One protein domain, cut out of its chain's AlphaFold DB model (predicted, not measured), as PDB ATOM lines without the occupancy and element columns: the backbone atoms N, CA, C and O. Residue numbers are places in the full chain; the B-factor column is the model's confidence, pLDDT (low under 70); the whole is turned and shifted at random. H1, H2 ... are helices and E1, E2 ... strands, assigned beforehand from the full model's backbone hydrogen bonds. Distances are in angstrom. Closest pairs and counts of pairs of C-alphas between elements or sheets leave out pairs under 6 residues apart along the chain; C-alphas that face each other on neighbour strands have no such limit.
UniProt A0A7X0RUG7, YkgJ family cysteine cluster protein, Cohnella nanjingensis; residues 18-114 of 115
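This is residues 18 to 114 of the 115 residues of the protein "YkgJ family cysteine cluster protein" of Cohnella nanjingensis (UniProt A0A7X0RUG7). This model has little regular structure: mostly loops, with helix H1 along one side, short H4 packed on it, H2 near one end of the longest axis and winding residues 75 to 93 towards the other. The printed part has 97 residues, with H1, H2, H3, E1 and H4 in that order; mostly helix, though named elements hold only 32 residues. It is compact, radius of gyration of the C-alphas 14.2 A, spanning 39 by 28 by 23 A.

H1, residues 21 to 32, touches H4, residues 111 to 114, with residues 27 to 32 alone; the closest C-alphas, of Arg 28 and Phe 114, are 4.7 A apart. H2, residues 36 to 43, is close to H1 but not clearly touching: the closest C-alphas, of Val 31 and Arg 39, are 7.3 A apart. H3, residues 70 to 74, is only just apart from H1, at 8.1 A. E1, residues 103 to 105, pairs with no named strand; its residues 103 to 104 pair antiparallel with residues 18 to 19. Every O i to N i+4 pair is within hydrogen-bond range in H1, H2 and H3; H4 is too short for one.

H1 runs 16.6 A from C-alpha 21 at (-93.746, 464.231, -14.618); H2 spans 10.3 A; H4 ends at C-alpha 114 at (-89.894, 452.839, -9.938).

The farthest C-alphas, of Pro 37 and Glu 93, are 40.1 A apart. Links H2 to H3 and H3 to E1 are long. The printed part has no cut; no printed residue is under 70 in pLDDT.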
ATOM      1  N   PRO A  18     -82.566 466.519 -12.663       95.81
ATOM      2  CA  PRO A  18     -83.966 466.919 -12.575       95.81
ATOM      3  C   PRO A  18     -84.799 466.209 -13.647       95.81
ATOM      4  O   PRO A  18     -84.335 466.021 -14.777       95.81
ATOM      5  N   ILE A  19     -86.021 465.820 -13.293       97.44
ATOM      6  CA  ILE A  19     -86.955 465.136 -14.191       97.44
ATOM      7  C   ILE A  19     -88.343 465.756 -14.120       97.44
ATOM      8  O   ILE A  19     -88.762 466.263 -13.082       97.44
ATOM      9  N   THR A  20     -89.071 465.684 -15.228       97.88
ATOM     10  CA  THR A  20     -90.468 466.133 -15.309       97.88
ATOM     11  C   THR A  20     -91.427 464.966 -15.043       97.88
ATOM     12  O   THR A  20     -91.027 463.796 -15.028       97.88
ATOM     13  N   GLU A  21     -92.716 465.255 -14.857       97.75
ATOM     14  CA  GLU A  21     -93.746 464.231 -14.618       97.75
ATOM     15  C   GLU A  21     -93.853 463.226 -15.780       97.75
ATOM     16  O   GLU A  21     -94.008 462.015 -15.578       97.75
ATOM     17  N   SER A  22     -93.746 463.706 -17.024       97.50
ATOM     18  CA  SER A  22     -93.786 462.844 -18.210       97.50
ATOM     19  C   SER A  22     -92.578 461.897 -18.260       97.50
ATOM     20  O   SER A  22     -92.697 460.724 -18.636       97.50
ATOM     21  N   GLU A  23     -91.419 462.365 -17.801       98.06
ATOM     22  CA  GLU A  23     -90.191 461.579 -17.730       98.06
ATOM     23  C   GLU A  23     -90.221 460.558 -16.604       98.06
ATOM     24  O   GLU A  23     -89.844 459.410 -16.836       98.06
ATOM     25  N   LEU A  24     -90.747 460.926 -15.434       98.00
ATOM     26  CA  LEU A  24     -90.977 460.004 -14.325       98.00
ATOM     27  C   LEU A  24     -91.826 458.808 -14.778       98.00
ATOM     28  O   LEU A  24     -91.432 457.653 -14.590       98.00
ATOM     29  N   LYS A  25     -92.949 459.063 -15.464       97.69
ATOM     30  CA  LYS A  25     -93.817 458.011 -16.026       97.69
ATOM     31  C   LYS A  25     -93.080 457.133 -17.040       97.69
ATOM     32  O   LYS A  25     -93.197 455.906 -16.993       97.69
ATOM     33  N   ARG A  26     -92.301 457.740 -17.943       98.00
ATOM     34  CA  ARG A  26     -91.514 457.027 -18.964       98.00
ATOM     35  C   ARG A  26     -90.449 456.128 -18.336       98.00
ATOM     36  O   ARG A  26     -90.330 454.968 -18.731       98.00
ATOM     37  N   ILE A  27     -89.701 456.643 -17.362       98.06
ATOM     38  CA  ILE A  27     -88.660 455.900 -16.645       98.06
ATOM     39  C   ILE A  27     -89.295 454.755 -15.862       98.06
ATOM     40  O   ILE A  27     -88.853 453.621 -16.010       98.06
ATOM     41  N   ARG A  28     -90.380 455.002 -15.119       97.94
ATOM     42  CA  ARG A  28     -91.111 453.957 -14.385       97.94
ATOM     43  C   ARG A  28     -91.582 452.836 -15.307       97.94
ATOM     44  O   ARG A  28     -91.351 451.667 -15.014       97.94
ATOM     45  N   LYS A  29     -92.188 453.174 -16.451       97.75
ATOM     46  CA  LYS A  29     -92.599 452.180 -17.455       97.75
ATOM     47  C   LYS A  29     -91.409 451.360 -17.961       97.75
ATOM     48  O   LYS A  29     -91.517 450.143 -18.064       97.75
ATOM     49  N   TYR A  30     -90.284 452.013 -18.254       97.94
ATOM     50  CA  TYR A  30     -89.075 451.334 -18.717       97.94
ATOM     51  C   TYR A  30     -88.492 450.401 -17.646       97.94
ATOM     52  O   TYR A  30     -88.235 449.238 -17.935       97.94
ATOM     53  N   VAL A  31     -88.346 450.877 -16.405       97.12
ATOM     54  CA  VAL A  31     -87.781 450.109 -15.283       97.12
ATOM     55  C   VAL A  31     -88.640 448.889 -14.945       97.12
ATOM     56  O   VAL A  31     -88.096 447.816 -14.692       97.12
ATOM     57  N   ARG A  32     -89.971 449.006 -15.003       95.94
ATOM     58  CA  ARG A  32     -90.886 447.863 -14.835       95.94
ATOM     59  C   ARG A  32     -90.774 446.827 -15.954       95.94
ATOM     60  O   ARG A  32     -91.036 445.656 -15.713       95.94
ATOM     61  N   GLY A  33     -90.379 447.249 -17.154       96.19
ATOM     62  CA  GLY A  33     -90.123 446.362 -18.289       96.19
ATOM     63  C   GLY A  33     -88.714 445.761 -18.319       96.19
ATOM     64  O   GLY A  33     -88.435 444.935 -19.186       96.19
ATOM     65  N   MET A  34     -87.810 446.160 -17.417       95.44
ATOM     66  CA  MET A  34     -86.463 445.590 -17.368       95.44
ATOM     67  C   MET A  34     -86.501 444.137 -16.874       95.44
ATOM     68  O   MET A  34     -87.222 443.835 -15.919       95.44
ATOM     69  N   PRO A  35     -85.664 443.240 -17.433       96.12
ATOM     70  CA  PRO A  35     -85.464 441.915 -16.860       96.12
ATOM     71  C   PRO A  35     -85.045 442.016 -15.390       96.12
ATOM     72  O   PRO A  35     -84.128 442.777 -15.059       96.12
ATOM     73  N   LEU A  36     -85.677 441.220 -14.520       95.19
ATOM     74  CA  LEU A  36     -85.409 441.232 -13.078       95.19
ATOM     75  C   LEU A  36     -83.909 441.148 -12.740       95.19
ATOM     76  O   LEU A  36     -83.460 441.996 -11.970       95.19
ATOM     77  N   PRO A  37     -83.099 440.250 -13.346       95.81
ATOM     78  CA  PRO A  37     -81.670 440.176 -13.033       95.81
ATOM     79  C   PRO A  37     -80.910 441.467 -13.359       95.81
ATOM     80  O   PRO A  37     -80.057 441.898 -12.588       95.81
ATOM     81  N   ALA A  38     -81.239 442.116 -14.482       93.56
ATOM     82  CA  ALA A  38     -80.595 443.361 -14.893       93.56
ATOM     83  C   ALA A  38     -80.968 444.516 -13.955       93.56
ATOM     84  O   ALA A  38     -80.104 445.300 -13.565       93.56
ATOM     85  N   ARG A  39     -82.244 444.593 -13.555       95.56
ATOM     86  CA  ARG A  39     -82.730 445.595 -12.601       95.56
ATOM     87  C   ARG A  39     -82.084 445.417 -11.229       95.56
ATOM     88  O   ARG A  39     -81.551 446.382 -10.697       95.56
ATOM     89  N   SER A  40     -82.079 444.196 -10.692       95.62
ATOM     90  CA  SER A  40     -81.484 443.888  -9.387       95.62
ATOM     91  C   SER A  40     -79.977 444.139  -9.361       95.62
ATOM     92  O   SER A  40     -79.477 444.686  -8.383       95.62
ATOM     93  N   LYS A  41     -79.257 443.803 -10.443       95.81
ATOM     94  CA  LYS A  41     -77.829 444.120 -10.559       95.81
ATOM     95  C   LYS A  41     -77.590 445.627 -10.506       95.81
ATOM     96  O   LYS A  41     -76.724 446.073  -9.764       95.81
ATOM     97  N   LEU A  42     -78.363 446.404 -11.267       95.31
ATOM     98  CA  LEU A  42     -78.235 447.859 -11.268       95.31
ATOM     99  C   LEU A  42     -78.564 448.428  -9.881       95.31
ATOM    100  O   LEU A  42     -77.789 449.207  -9.339       95.31
ATOM    101  N   GLU A  43     -79.665 448.002  -9.268       95.38
ATOM    102  CA  GLU A  43     -80.075 448.452  -7.937       95.38
ATOM    103  C   GLU A  43     -79.008 448.189  -6.865       95.38
ATOM    104  O   GLU A  43     -78.697 449.092  -6.091       95.38
ATOM    105  N   GLY A  44     -78.382 447.011  -6.881       95.62
ATOM    106  CA  GLY A  44     -77.402 446.594  -5.875       95.62
ATOM    107  C   GLY A  44     -76.017 447.248  -5.953       95.62
ATOM    108  O   GLY A  44     -75.181 446.973  -5.098       95.62
ATOM    109  N   GLN A  45     -75.731 448.090  -6.953       94.62
ATOM    110  CA  GLN A  45     -74.416 448.738  -7.061       94.62
ATOM    111  C   GLN A  45     -74.190 449.781  -5.954       94.62
ATOM    112  O   GLN A  45     -75.005 450.688  -5.753       94.62
ATOM    113  N   LEU A  46     -73.029 449.704  -5.296       91.75
ATOM    114  CA  LEU A  46     -72.532 450.732  -4.378       91.75
ATOM    115  C   LEU A  46     -72.125 451.971  -5.175       91.75
ATOM    116  O   LEU A  46     -71.295 451.872  -6.073       91.75
ATOM    117  N   ARG A  47     -72.710 453.128  -4.864       88.38
ATOM    118  CA  ARG A  47     -72.533 454.374  -5.626       88.38
ATOM    119  C   ARG A  47     -71.908 455.465  -4.777       88.38
ATOM    120  O   ARG A  47     -72.215 455.584  -3.593       88.38
ATOM    121  N   PHE A  48     -71.103 456.311  -5.413       84.25
ATOM    122  CA  PHE A  48     -70.712 457.582  -4.817       84.25
ATOM    123  C   PHE A  48     -71.920 458.512  -4.708       84.25
ATOM    124  O   PHE A  48     -72.803 458.513  -5.574       84.25
ATOM    125  N   PHE A  49     -71.939 459.329  -3.658       83.12
ATOM    126  CA  PHE A  49     -72.979 460.331  -3.458       83.12
ATOM    127  C   PHE A  49     -73.115 461.238  -4.689       83.12
ATOM    128  O   PHE A  49     -72.119 461.633  -5.295       83.12
ATOM    129  N   GLY A  50     -74.354 461.534  -5.081       82.62
ATOM    130  CA  GLY A  50     -74.656 462.328  -6.273       82.62
ATOM    131  C   GLY A  50     -74.618 461.554  -7.595       82.62
ATOM    132  O   GLY A  50     -75.084 462.088  -8.598       82.62
ATOM    133  N   THR A  51     -74.154 460.297  -7.616       90.25
ATOM    134  CA  THR A  51     -74.227 459.451  -8.821       90.25
ATOM    135  C   THR A  51     -75.658 458.968  -9.045       90.25
ATOM    136  O   THR A  51     -76.313 458.456  -8.139       90.25
ATOM    137  N   CYS A  52     -76.133 459.079 -10.282       94.81
ATOM    138  CA  CYS A  52     -77.457 458.666 -10.707       94.81
ATOM    139  C   CYS A  52     -77.700 457.179 -10.411       94.81
ATOM    140  O   CYS A  52     -76.922 456.316 -10.825       94.81
ATOM    141  N   ILE A  53     -78.837 456.871  -9.782       94.31
ATOM    142  CA  ILE A  53     -79.286 455.503  -9.466       94.31
ATOM    143  C   ILE A  53     -79.348 454.569 -10.681       94.31
ATOM    144  O   ILE A  53     -79.276 453.356 -10.519       94.31
ATOM    145  N   PHE A  54     -79.453 455.110 -11.898       95.94
ATOM    146  CA  PHE A  54     -79.520 454.322 -13.130       95.94
ATOM    147  C   PHE A  54     -78.212 454.263 -13.917       95.94
ATOM    148  O   PHE A  54     -78.185 453.682 -15.004       95.94
ATOM    149  N   TYR A  55     -77.139 454.884 -13.434       95.19
ATOM    150  CA  TYR A  55     -75.824 454.666 -14.018       95.19
ATOM    151  C   TYR A  55     -75.313 453.276 -13.603       95.19
ATOM    152  O   TYR A  55     -75.363 452.916 -12.423       95.19
ATOM    153  N   ASP A  56     -74.907 452.490 -14.600       94.56
ATOM    154  CA  ASP A  56     -74.314 451.162 -14.458       94.56
ATOM    155  C   ASP A  56     -72.794 451.329 -14.428       94.56
ATOM    156  O   ASP A  56     -72.163 451.523 -15.470       94.56
ATOM    157  N   GLN A  57     -72.228 451.287 -13.223       92.38
ATOM    158  CA  GLN A  57     -70.795 451.490 -12.996       92.38
ATOM    159  C   GLN A  57     -69.948 450.329 -13.524       92.38
ATOM    160  O   GLN A  57     -68.822 450.548 -13.962       92.38
ATOM    161  N   ASP A  58     -70.495 449.113 -13.534       92.44
ATOM    162  CA  ASP A  58     -69.774 447.923 -13.994       92.44
ATOM    163  C   ASP A  58     -69.594 447.933 -15.515       92.44
ATOM    164  O   ASP A  58     -68.604 447.424 -16.037       92.44
ATOM    165  N   GLN A  59     -70.578 448.478 -16.235       92.44
ATOM    166  CA  GLN A  59     -70.595 448.507 -17.701       92.44
ATOM    167  C   GLN A  59     -70.319 449.891 -18.293       92.44
ATOM    168  O   GLN A  59     -70.392 450.049 -19.510       92.44
ATOM    169  N   ASP A  60     -70.041 450.883 -17.447       91.75
ATOM    170  CA  ASP A  60     -69.810 452.279 -17.817       91.75
ATOM    171  C   ASP A  60     -70.884 452.844 -18.766       91.75
ATOM    172  O   ASP A  60     -70.599 453.435 -19.810       91.75
ATOM    173  N   LYS A  61     -72.161 452.620 -18.430       92.38
ATOM    174  CA  LYS A  61     -73.288 453.015 -19.288       92.38
ATOM    175  C   LYS A  61     -74.528 453.419 -18.503       92.38
ATOM    176  O   LYS A  61     -74.685 453.128 -17.325       92.38
ATOM    177  N   CYS A  62     -75.471 454.078 -19.172       94.12
ATOM    178  CA  CYS A  62     -76.775 454.369 -18.580       94.12
ATOM    179  C   CYS A  62     -77.701 453.146 -18.697       94.12
ATOM    180  O   CYS A  62     -78.052 452.740 -19.805       94.12
ATOM    181  N   GLY A  63     -78.152 452.596 -17.569       95.19
ATOM    182  CA  GLY A  63     -79.076 451.457 -17.524       95.19
ATOM    183  C   GLY A  63     -80.471 451.763 -18.085       95.19
ATOM    184  O   GLY A  63     -81.166 450.860 -18.546       95.19
ATOM    185  N   ILE A  64     -80.849 453.044 -18.132       96.50
ATOM    186  CA  ILE A  64     -82.101 453.532 -18.731       96.50
ATOM    187  C   ILE A  64     -81.868 454.333 -20.018       96.50
ATOM    188  O   ILE A  64     -82.634 455.246 -20.319       96.50
ATOM    189  N   HIS A  65     -80.811 454.031 -20.785       94.81
ATOM    190  CA  HIS A  65     -80.428 454.807 -21.974       94.81
ATOM    191  C   HIS A  65     -81.609 455.210 -22.899       94.81
ATOM    192  O   HIS A  65     -81.675 456.388 -23.272       94.81
ATOM    193  N   PRO A  66     -82.573 454.318 -23.221       96.00
ATOM    194  CA  PRO A  66     -83.744 454.670 -24.037       96.00
ATOM    195  C   PRO A  66     -84.705 455.658 -23.353       96.00
ATOM    196  O   PRO A  66     -85.290 456.526 -24.002       96.00
ATOM    197  N   ALA A  67     -84.844 455.570 -22.030       97.38
ATOM    198  CA  ALA A  67     -85.779 456.366 -21.236       97.38
ATOM    199  C   ALA A  67     -85.169 457.638 -20.621       97.38
ATOM    200  O   ALA A  67     -85.899 458.362 -19.940       97.38
ATOM    201  N   ARG A  68     -83.883 457.931 -20.888       95.94
ATOM    202  CA  ARG A  68     -83.134 459.075 -20.334       95.94
ATOM    203  C   ARG A  68     -83.948 460.375 -20.288       95.94
ATOM    204  O   ARG A  68     -84.669 460.662 -21.242       95.94
ATOM    205  N   PRO A  69     -83.814 461.187 -19.230       96.31
ATOM    206  CA  PRO A  69     -84.341 462.550 -19.213       96.31
ATOM    207  C   PRO A  69     -83.837 463.391 -20.392       96.31
ATOM    208  O   PRO A  69     -82.745 463.149 -20.914       96.31
ATOM    209  N   ALA A  70     -84.614 464.384 -20.814       95.75
ATOM    210  CA  ALA A  70     -84.308 465.278 -21.922       95.75
ATOM    211  C   ALA A  70     -82.998 466.025 -21.671       95.75
ATOM    212  O   ALA A  70     -82.155 466.071 -22.564       95.75
ATOM    213  N   VAL A  71     -82.770 466.481 -20.435       95.25
ATOM    214  CA  VAL A  71     -81.503 467.109 -20.029       95.25
ATOM    215  C   VAL A  71     -80.305 466.175 -20.249       95.25
ATOM    216  O   VAL A  71     -79.286 466.592 -20.789       95.25
ATOM    217  N   CYS A  72     -80.440 464.874 -19.960       94.88
ATOM    218  CA  CYS A  72     -79.381 463.886 -20.196       94.88
ATOM    219  C   CYS A  72     -79.148 463.584 -21.682       94.88
ATOM    220  O   CYS A  72     -78.073 463.106 -22.043       94.88
ATOM    221  N   ARG A  73     -80.163 463.768 -22.538       92.94
ATOM    222  CA  ARG A  73     -80.021 463.635 -23.998       92.94
ATOM    223  C   ARG A  73     -79.399 464.887 -24.619       92.94
ATOM    224  O   ARG A  73     -78.686 464.763 -25.605       92.94
ATOM    225  N   ALA A  74     -79.668 466.051 -24.034       93.31
ATOM    226  CA  ALA A  74     -79.140 467.347 -24.446       93.31
ATOM    227  C   ALA A  74     -77.697 467.592 -23.973       93.31
ATOM    228  O   ALA A  74     -76.966 468.373 -24.582       93.31
ATOM    229  N   PHE A  75     -77.277 466.940 -22.887       93.50
ATOM    230  CA  PHE A  75     -75.945 467.125 -22.325       93.50
ATOM    231  C   PHE A  75     -74.836 466.857 -23.351       93.50
ATOM    232  O   PHE A  75     -74.846 465.846 -24.049       93.50
ATOM    233  N   GLY A  76     -73.874 467.772 -23.418       93.19
ATOM    234  CA  GLY A  76     -72.764 467.798 -24.366       93.19
ATOM    235  C   GLY A  76     -73.089 468.408 -25.729       93.19
ATOM    236  O   GLY A  76     -72.170 468.561 -26.522       93.19
ATOM    237  N   LEU A  77     -74.349 468.764 -26.004       92.44
ATOM    238  CA  LEU A  77     -74.789 469.280 -27.309       92.44
ATOM    239  C   LEU A  77     -75.294 470.730 -27.262       92.44
ATOM    240  O   LEU A  77     -75.461 471.354 -28.301       92.44
ATOM    241  N   HIS A  78     -75.538 471.276 -26.070       94.50
ATOM    242  CA  HIS A  78     -76.077 472.625 -25.884       94.50
ATOM    243  C   HIS A  78     -75.107 473.497 -25.090       94.50
ATOM    244  O   HIS A  78     -74.463 473.017 -24.158       94.50
ATOM    245  N   ARG A  79     -75.045 474.797 -25.408       94.19
ATOM    246  CA  ARG A  79     -74.025 475.724 -24.873       94.19
ATOM    247  C   ARG A  79     -73.980 475.838 -23.343       94.19
ATOM    248  O   ARG A  79     -72.951 476.191 -22.787       94.19
ATOM    249  N   ASN A  80     -75.091 475.567 -22.660       94.31
ATOM    250  CA  ASN A  80     -75.206 475.587 -21.197       94.31
ATOM    251  C   ASN A  80     -75.125 474.191 -20.553       94.31
ATOM    252  O   ASN A  80     -75.227 474.083 -19.336       94.31
ATOM    253  N   LEU A  81     -74.947 473.131 -21.343       94.25
ATOM    254  CA  LEU A  81     -74.807 471.748 -20.888       94.25
ATOM    255  C   LEU A  81     -73.523 471.154 -21.475       94.25
ATOM    256  O   LEU A  81     -73.563 470.231 -22.283       94.25
ATOM    257  N   VAL A  82     -72.378 471.729 -21.120       93.75
ATOM    258  CA  VAL A  82     -71.088 471.409 -21.744       93.75
ATOM    259  C   VAL A  82     -70.531 470.082 -21.225       93.75
ATOM    260  O   VAL A  82     -70.431 469.860 -20.019       93.75
ATOM    261  N   CYS A  83     -70.097 469.208 -22.137       93.44
ATOM    262  CA  CYS A  83     -69.280 468.056 -21.774       93.44
ATOM    263  C   CYS A  83     -67.822 468.503 -21.627       93.44
ATOM    264  O   CYS A  83     -67.193 468.884 -22.607       93.44
ATOM    265  N   PHE A  84     -67.252 468.401 -20.426       92.06
ATOM    266  CA  PHE A  84     -65.863 468.814 -20.173       92.06
ATOM    267  C   PHE A  84     -64.819 468.028 -20.988       92.06
ATOM    268  O   PHE A  84     -63.716 468.519 -21.193       92.06
ATOM    269  N   ARG A  85     -65.150 466.813 -21.453       93.25
ATOM    270  CA  ARG A  85     -64.259 465.995 -22.295       93.25
ATOM    271  C   ARG A  85     -64.282 466.380 -23.774       93.25
ATOM    272  O   ARG A  85     -63.417 465.914 -24.505       93.25
ATOM    273  N   MET A  86     -65.286 467.138 -24.209       93.62
ATOM    274  CA  MET A  86     -65.431 467.599 -25.592       93.62
ATOM    275  C   MET A  86     -66.222 468.921 -25.620       93.62
ATOM    276  O   MET A  86     -67.379 468.936 -26.056       93.62
ATOM    277  N   PRO A  87     -65.670 470.024 -25.075       93.19
ATOM    278  CA  PRO A  87     -66.402 471.286 -24.952       93.19
ATOM    279  C   PRO A  87     -66.889 471.849 -26.293       93.19
ATOM    280  O   PRO A  87     -67.963 472.436 -26.365       93.19
ATOM    281  N   GLU A  88     -66.133 471.620 -27.364       93.00
ATOM    282  CA  GLU A  88     -66.436 472.038 -28.732       93.00
ATOM    283  C   GLU A  88     -67.697 471.380 -29.314       93.00
ATOM    284  O   GLU A  88     -68.290 471.917 -30.249       93.00
ATOM    285  N   ALA A  89     -68.142 470.247 -28.752       92.00
ATOM    286  CA  ALA A  89     -69.392 469.590 -29.144       92.00
ATOM    287  C   ALA A  89     -70.637 470.372 -28.726       92.00
ATOM    288  O   ALA A  89     -71.706 470.179 -29.310       92.00
ATOM    289  N   ALA A  90     -70.513 471.232 -27.709       91.50
ATOM    290  CA  ALA A  90     -71.600 472.036 -27.171       91.50
ATOM    291  C   ALA A  90     -71.898 473.234 -28.090       91.50
ATOM    292  O   ALA A  90     -71.843 474.396 -27.690       91.50
ATOM    293  N   SER A  91     -72.206 472.933 -29.348       81.56
ATOM    294  CA  SER A  91     -72.571 473.879 -30.390       81.56
ATOM    295  C   SER A  91     -74.093 473.929 -30.523       81.56
ATOM    296  O   SER A  91     -74.714 472.922 -30.852       81.56
ATOM    297  N   GLY A  92     -74.708 475.089 -30.302       81.31
ATOM    298  CA  GLY A  92     -76.149 475.255 -30.491       81.31
ATOM    299  C   GLY A  92     -76.788 476.240 -29.520       81.31
ATOM    300  O   GLY A  92     -76.119 477.022 -28.836       81.31
ATOM    301  N   GLU A  93     -78.116 476.204 -29.464       90.69
ATOM    302  CA  GLU A  93     -78.900 477.031 -28.549       90.69
ATOM    303  C   GLU A  93     -78.755 476.570 -27.094       90.69
ATOM    304  O   GLU A  93     -78.415 475.416 -26.814       90.69
ATOM    305  N   ALA A  94     -79.015 477.476 -26.148       94.25
ATOM    306  CA  ALA A  94     -79.132 477.077 -24.749       94.25
ATOM    307  C   ALA A  94     -80.317 476.128 -24.607       94.25
ATOM    308  O   ALA A  94     -81.414 476.414 -25.077       94.25
ATOM    309  N   TRP A  95     -80.083 475.008 -23.940       95.44
ATOM    310  CA  TRP A  95     -81.141 474.097 -23.573       95.44
ATOM    311  C   TRP A  95     -82.021 474.723 -22.493       95.44
ATOM    312  O   TRP A  95     -81.516 475.272 -21.509       95.44
ATOM    313  N   ALA A  96     -83.328 474.571 -22.661       93.81
ATOM    314  CA  ALA A  96     -84.333 474.872 -21.660       93.81
ATOM    315  C   ALA A  96     -85.265 473.665 -21.510       93.81
ATOM    316  O   ALA A  96     -85.538 472.950 -22.478       93.81
ATOM    317  N   ALA A  97     -85.750 473.437 -20.291       91.62
ATOM    318  CA  ALA A  97     -86.720 472.385 -20.038       91.62
ATOM    319  C   ALA A  97     -88.065 472.744 -20.687       91.62
ATOM    320  O   ALA A  97     -88.537 473.871 -20.552       91.62
ATOM    321  N   GLY A  98     -88.686 471.780 -21.371       91.06
ATOM    322  CA  GLY A  98     -90.029 471.958 -21.938       91.06
ATOM    323  C   GLY A  98     -91.149 471.892 -20.894       91.06
ATOM    324  O   GLY A  98     -92.251 472.365 -21.146       91.06
ATOM    325  N   GLU A  99     -90.870 471.321 -19.721       94.31
ATOM    326  CA  GLU A  99     -91.796 471.200 -18.595       94.31
ATOM    327  C   GLU A  99     -91.036 471.467 -17.282       94.31
ATOM    328  O   GLU A  99     -89.825 471.214 -17.215       94.31
ATOM    329  N   PRO A 100     -91.714 471.937 -16.220       95.75
ATOM    330  CA  PRO A 100     -91.114 472.050 -14.897       95.75
ATOM    331  C   PRO A 100     -90.630 470.698 -14.357       95.75
ATOM    332  O   PRO A 100     -91.242 469.651 -14.584       95.75
ATOM    333  N   SER A 101     -89.538 470.737 -13.594       97.06
ATOM    334  CA  SER A 101     -89.065 469.580 -12.836       97.06
ATOM    335  C   SER A 101     -90.009 469.281 -11.670       97.06
ATOM    336  O   SER A 101     -90.439 470.202 -10.979       97.06
ATOM    337  N   VAL A 102     -90.276 468.000 -11.423       98.00
ATOM    338  CA  VAL A 102     -91.028 467.511 -10.251       98.00
ATOM    339  C   VAL A 102     -90.121 466.931  -9.164       98.00
ATOM    340  O   VAL A 102     -90.594 466.590  -8.088       98.00
ATOM    341  N   GLY A 103     -88.820 466.823  -9.438       97.06
ATOM    342  CA  GLY A 103     -87.806 466.390  -8.480       97.06
ATOM    343  C   GLY A 103     -86.559 465.857  -9.179       97.06
ATOM    344  O   GLY A 103     -86.426 465.932 -10.402       97.06
ATOM    345  N   VAL A 104     -85.635 465.323  -8.392       96.50
ATOM    346  CA  VAL A 104     -84.297 464.920  -8.819       96.50
ATOM    347  C   VAL A 104     -84.093 463.420  -8.613       96.50
ATOM    348  O   VAL A 104     -84.334 462.871  -7.535       96.50
ATOM    349  N   LEU A 105     -83.590 462.735  -9.642       95.19
ATOM    350  CA  LEU A 105     -83.191 461.331  -9.532       95.19
ATOM    351  C   LEU A 105     -82.095 461.154  -8.481       95.19
ATOM    352  O   LEU A 105     -81.088 461.861  -8.509       95.19
ATOM    353  N   SER A 106     -82.215 460.107  -7.664       91.56
ATOM    354  CA  SER A 106     -81.278 459.745  -6.580       91.56
ATOM    355  C   SER A 106     -81.357 460.627  -5.332       91.56
ATOM    356  O   SER A 106     -80.630 460.354  -4.380       91.56
ATOM    357  N   ALA A 107     -82.222 461.645  -5.325       92.44
ATOM    358  CA  ALA A 107     -82.512 462.470  -4.155       92.44
ATOM    359  C   ALA A 107     -83.999 462.376  -3.787       92.44
ATOM    360  O   ALA A 107     -84.328 461.813  -2.749       92.44
ATOM    361  N   ASP A 108     -84.884 462.836  -4.676       96.00
ATOM    362  CA  ASP A 108     -86.339 462.804  -4.465       96.00
ATOM    363  C   ASP A 108     -86.965 461.504  -4.981       96.00
ATOM    364  O   ASP A 108     -87.941 461.015  -4.423       96.00
ATOM    365  N   PHE A 109     -86.388 460.935  -6.047       95.88
ATOM    366  CA  PHE A 109     -86.836 459.677  -6.641       95.88
ATOM    367  C   PHE A 109     -85.745 458.615  -6.555       95.88
ATOM    368  O   PHE A 109     -84.683 458.727  -7.184       95.88
ATOM    369  N   VAL A 110     -86.031 457.556  -5.808       94.19
ATOM    370  CA  VAL A 110     -85.165 456.405  -5.554       94.19
ATOM    371  C   VAL A 110     -85.786 455.130  -6.124       94.19
ATOM    372  O   VAL A 110     -86.878 455.134  -6.683       94.19
ATOM    373  N   TRP A 111     -85.093 453.998  -6.003       94.00
ATOM    374  CA  TRP A 111     -85.533 452.723  -6.581       94.00
ATOM    375  C   TRP A 111     -86.974 452.327  -6.246       94.00
ATOM    376  O   TRP A 111     -87.676 451.819  -7.119       94.00
ATOM    377  N   ASN A 112     -87.430 452.586  -5.019       93.62
ATOM    378  CA  ASN A 112     -88.787 452.246  -4.590       93.62
ATOM    379  C   ASN A 112     -89.877 453.001  -5.372       93.62
ATOM    380  O   ASN A 112     -90.970 452.467  -5.529       93.62
ATOM    381  N   ASP A 113     -89.570 454.160  -5.958       95.50
ATOM    382  CA  ASP A 113     -90.516 454.945  -6.763       95.50
ATOM    383  C   ASP A 113     -90.739 454.380  -8.177       95.50
ATOM    384  O   ASP A 113     -91.664 454.794  -8.893       95.50
ATOM    385  N   PHE A 114     -89.889 453.436  -8.599       94.06
ATOM    386  CA  PHE A 114     -89.894 452.839  -9.938       94.06
ATOM    387  C   PHE A 114     -90.275 451.353  -9.959       94.06
ATOM    388  O   PHE A 114     -90.372 450.777 -11.048       94.06
TER     389      PHE A 114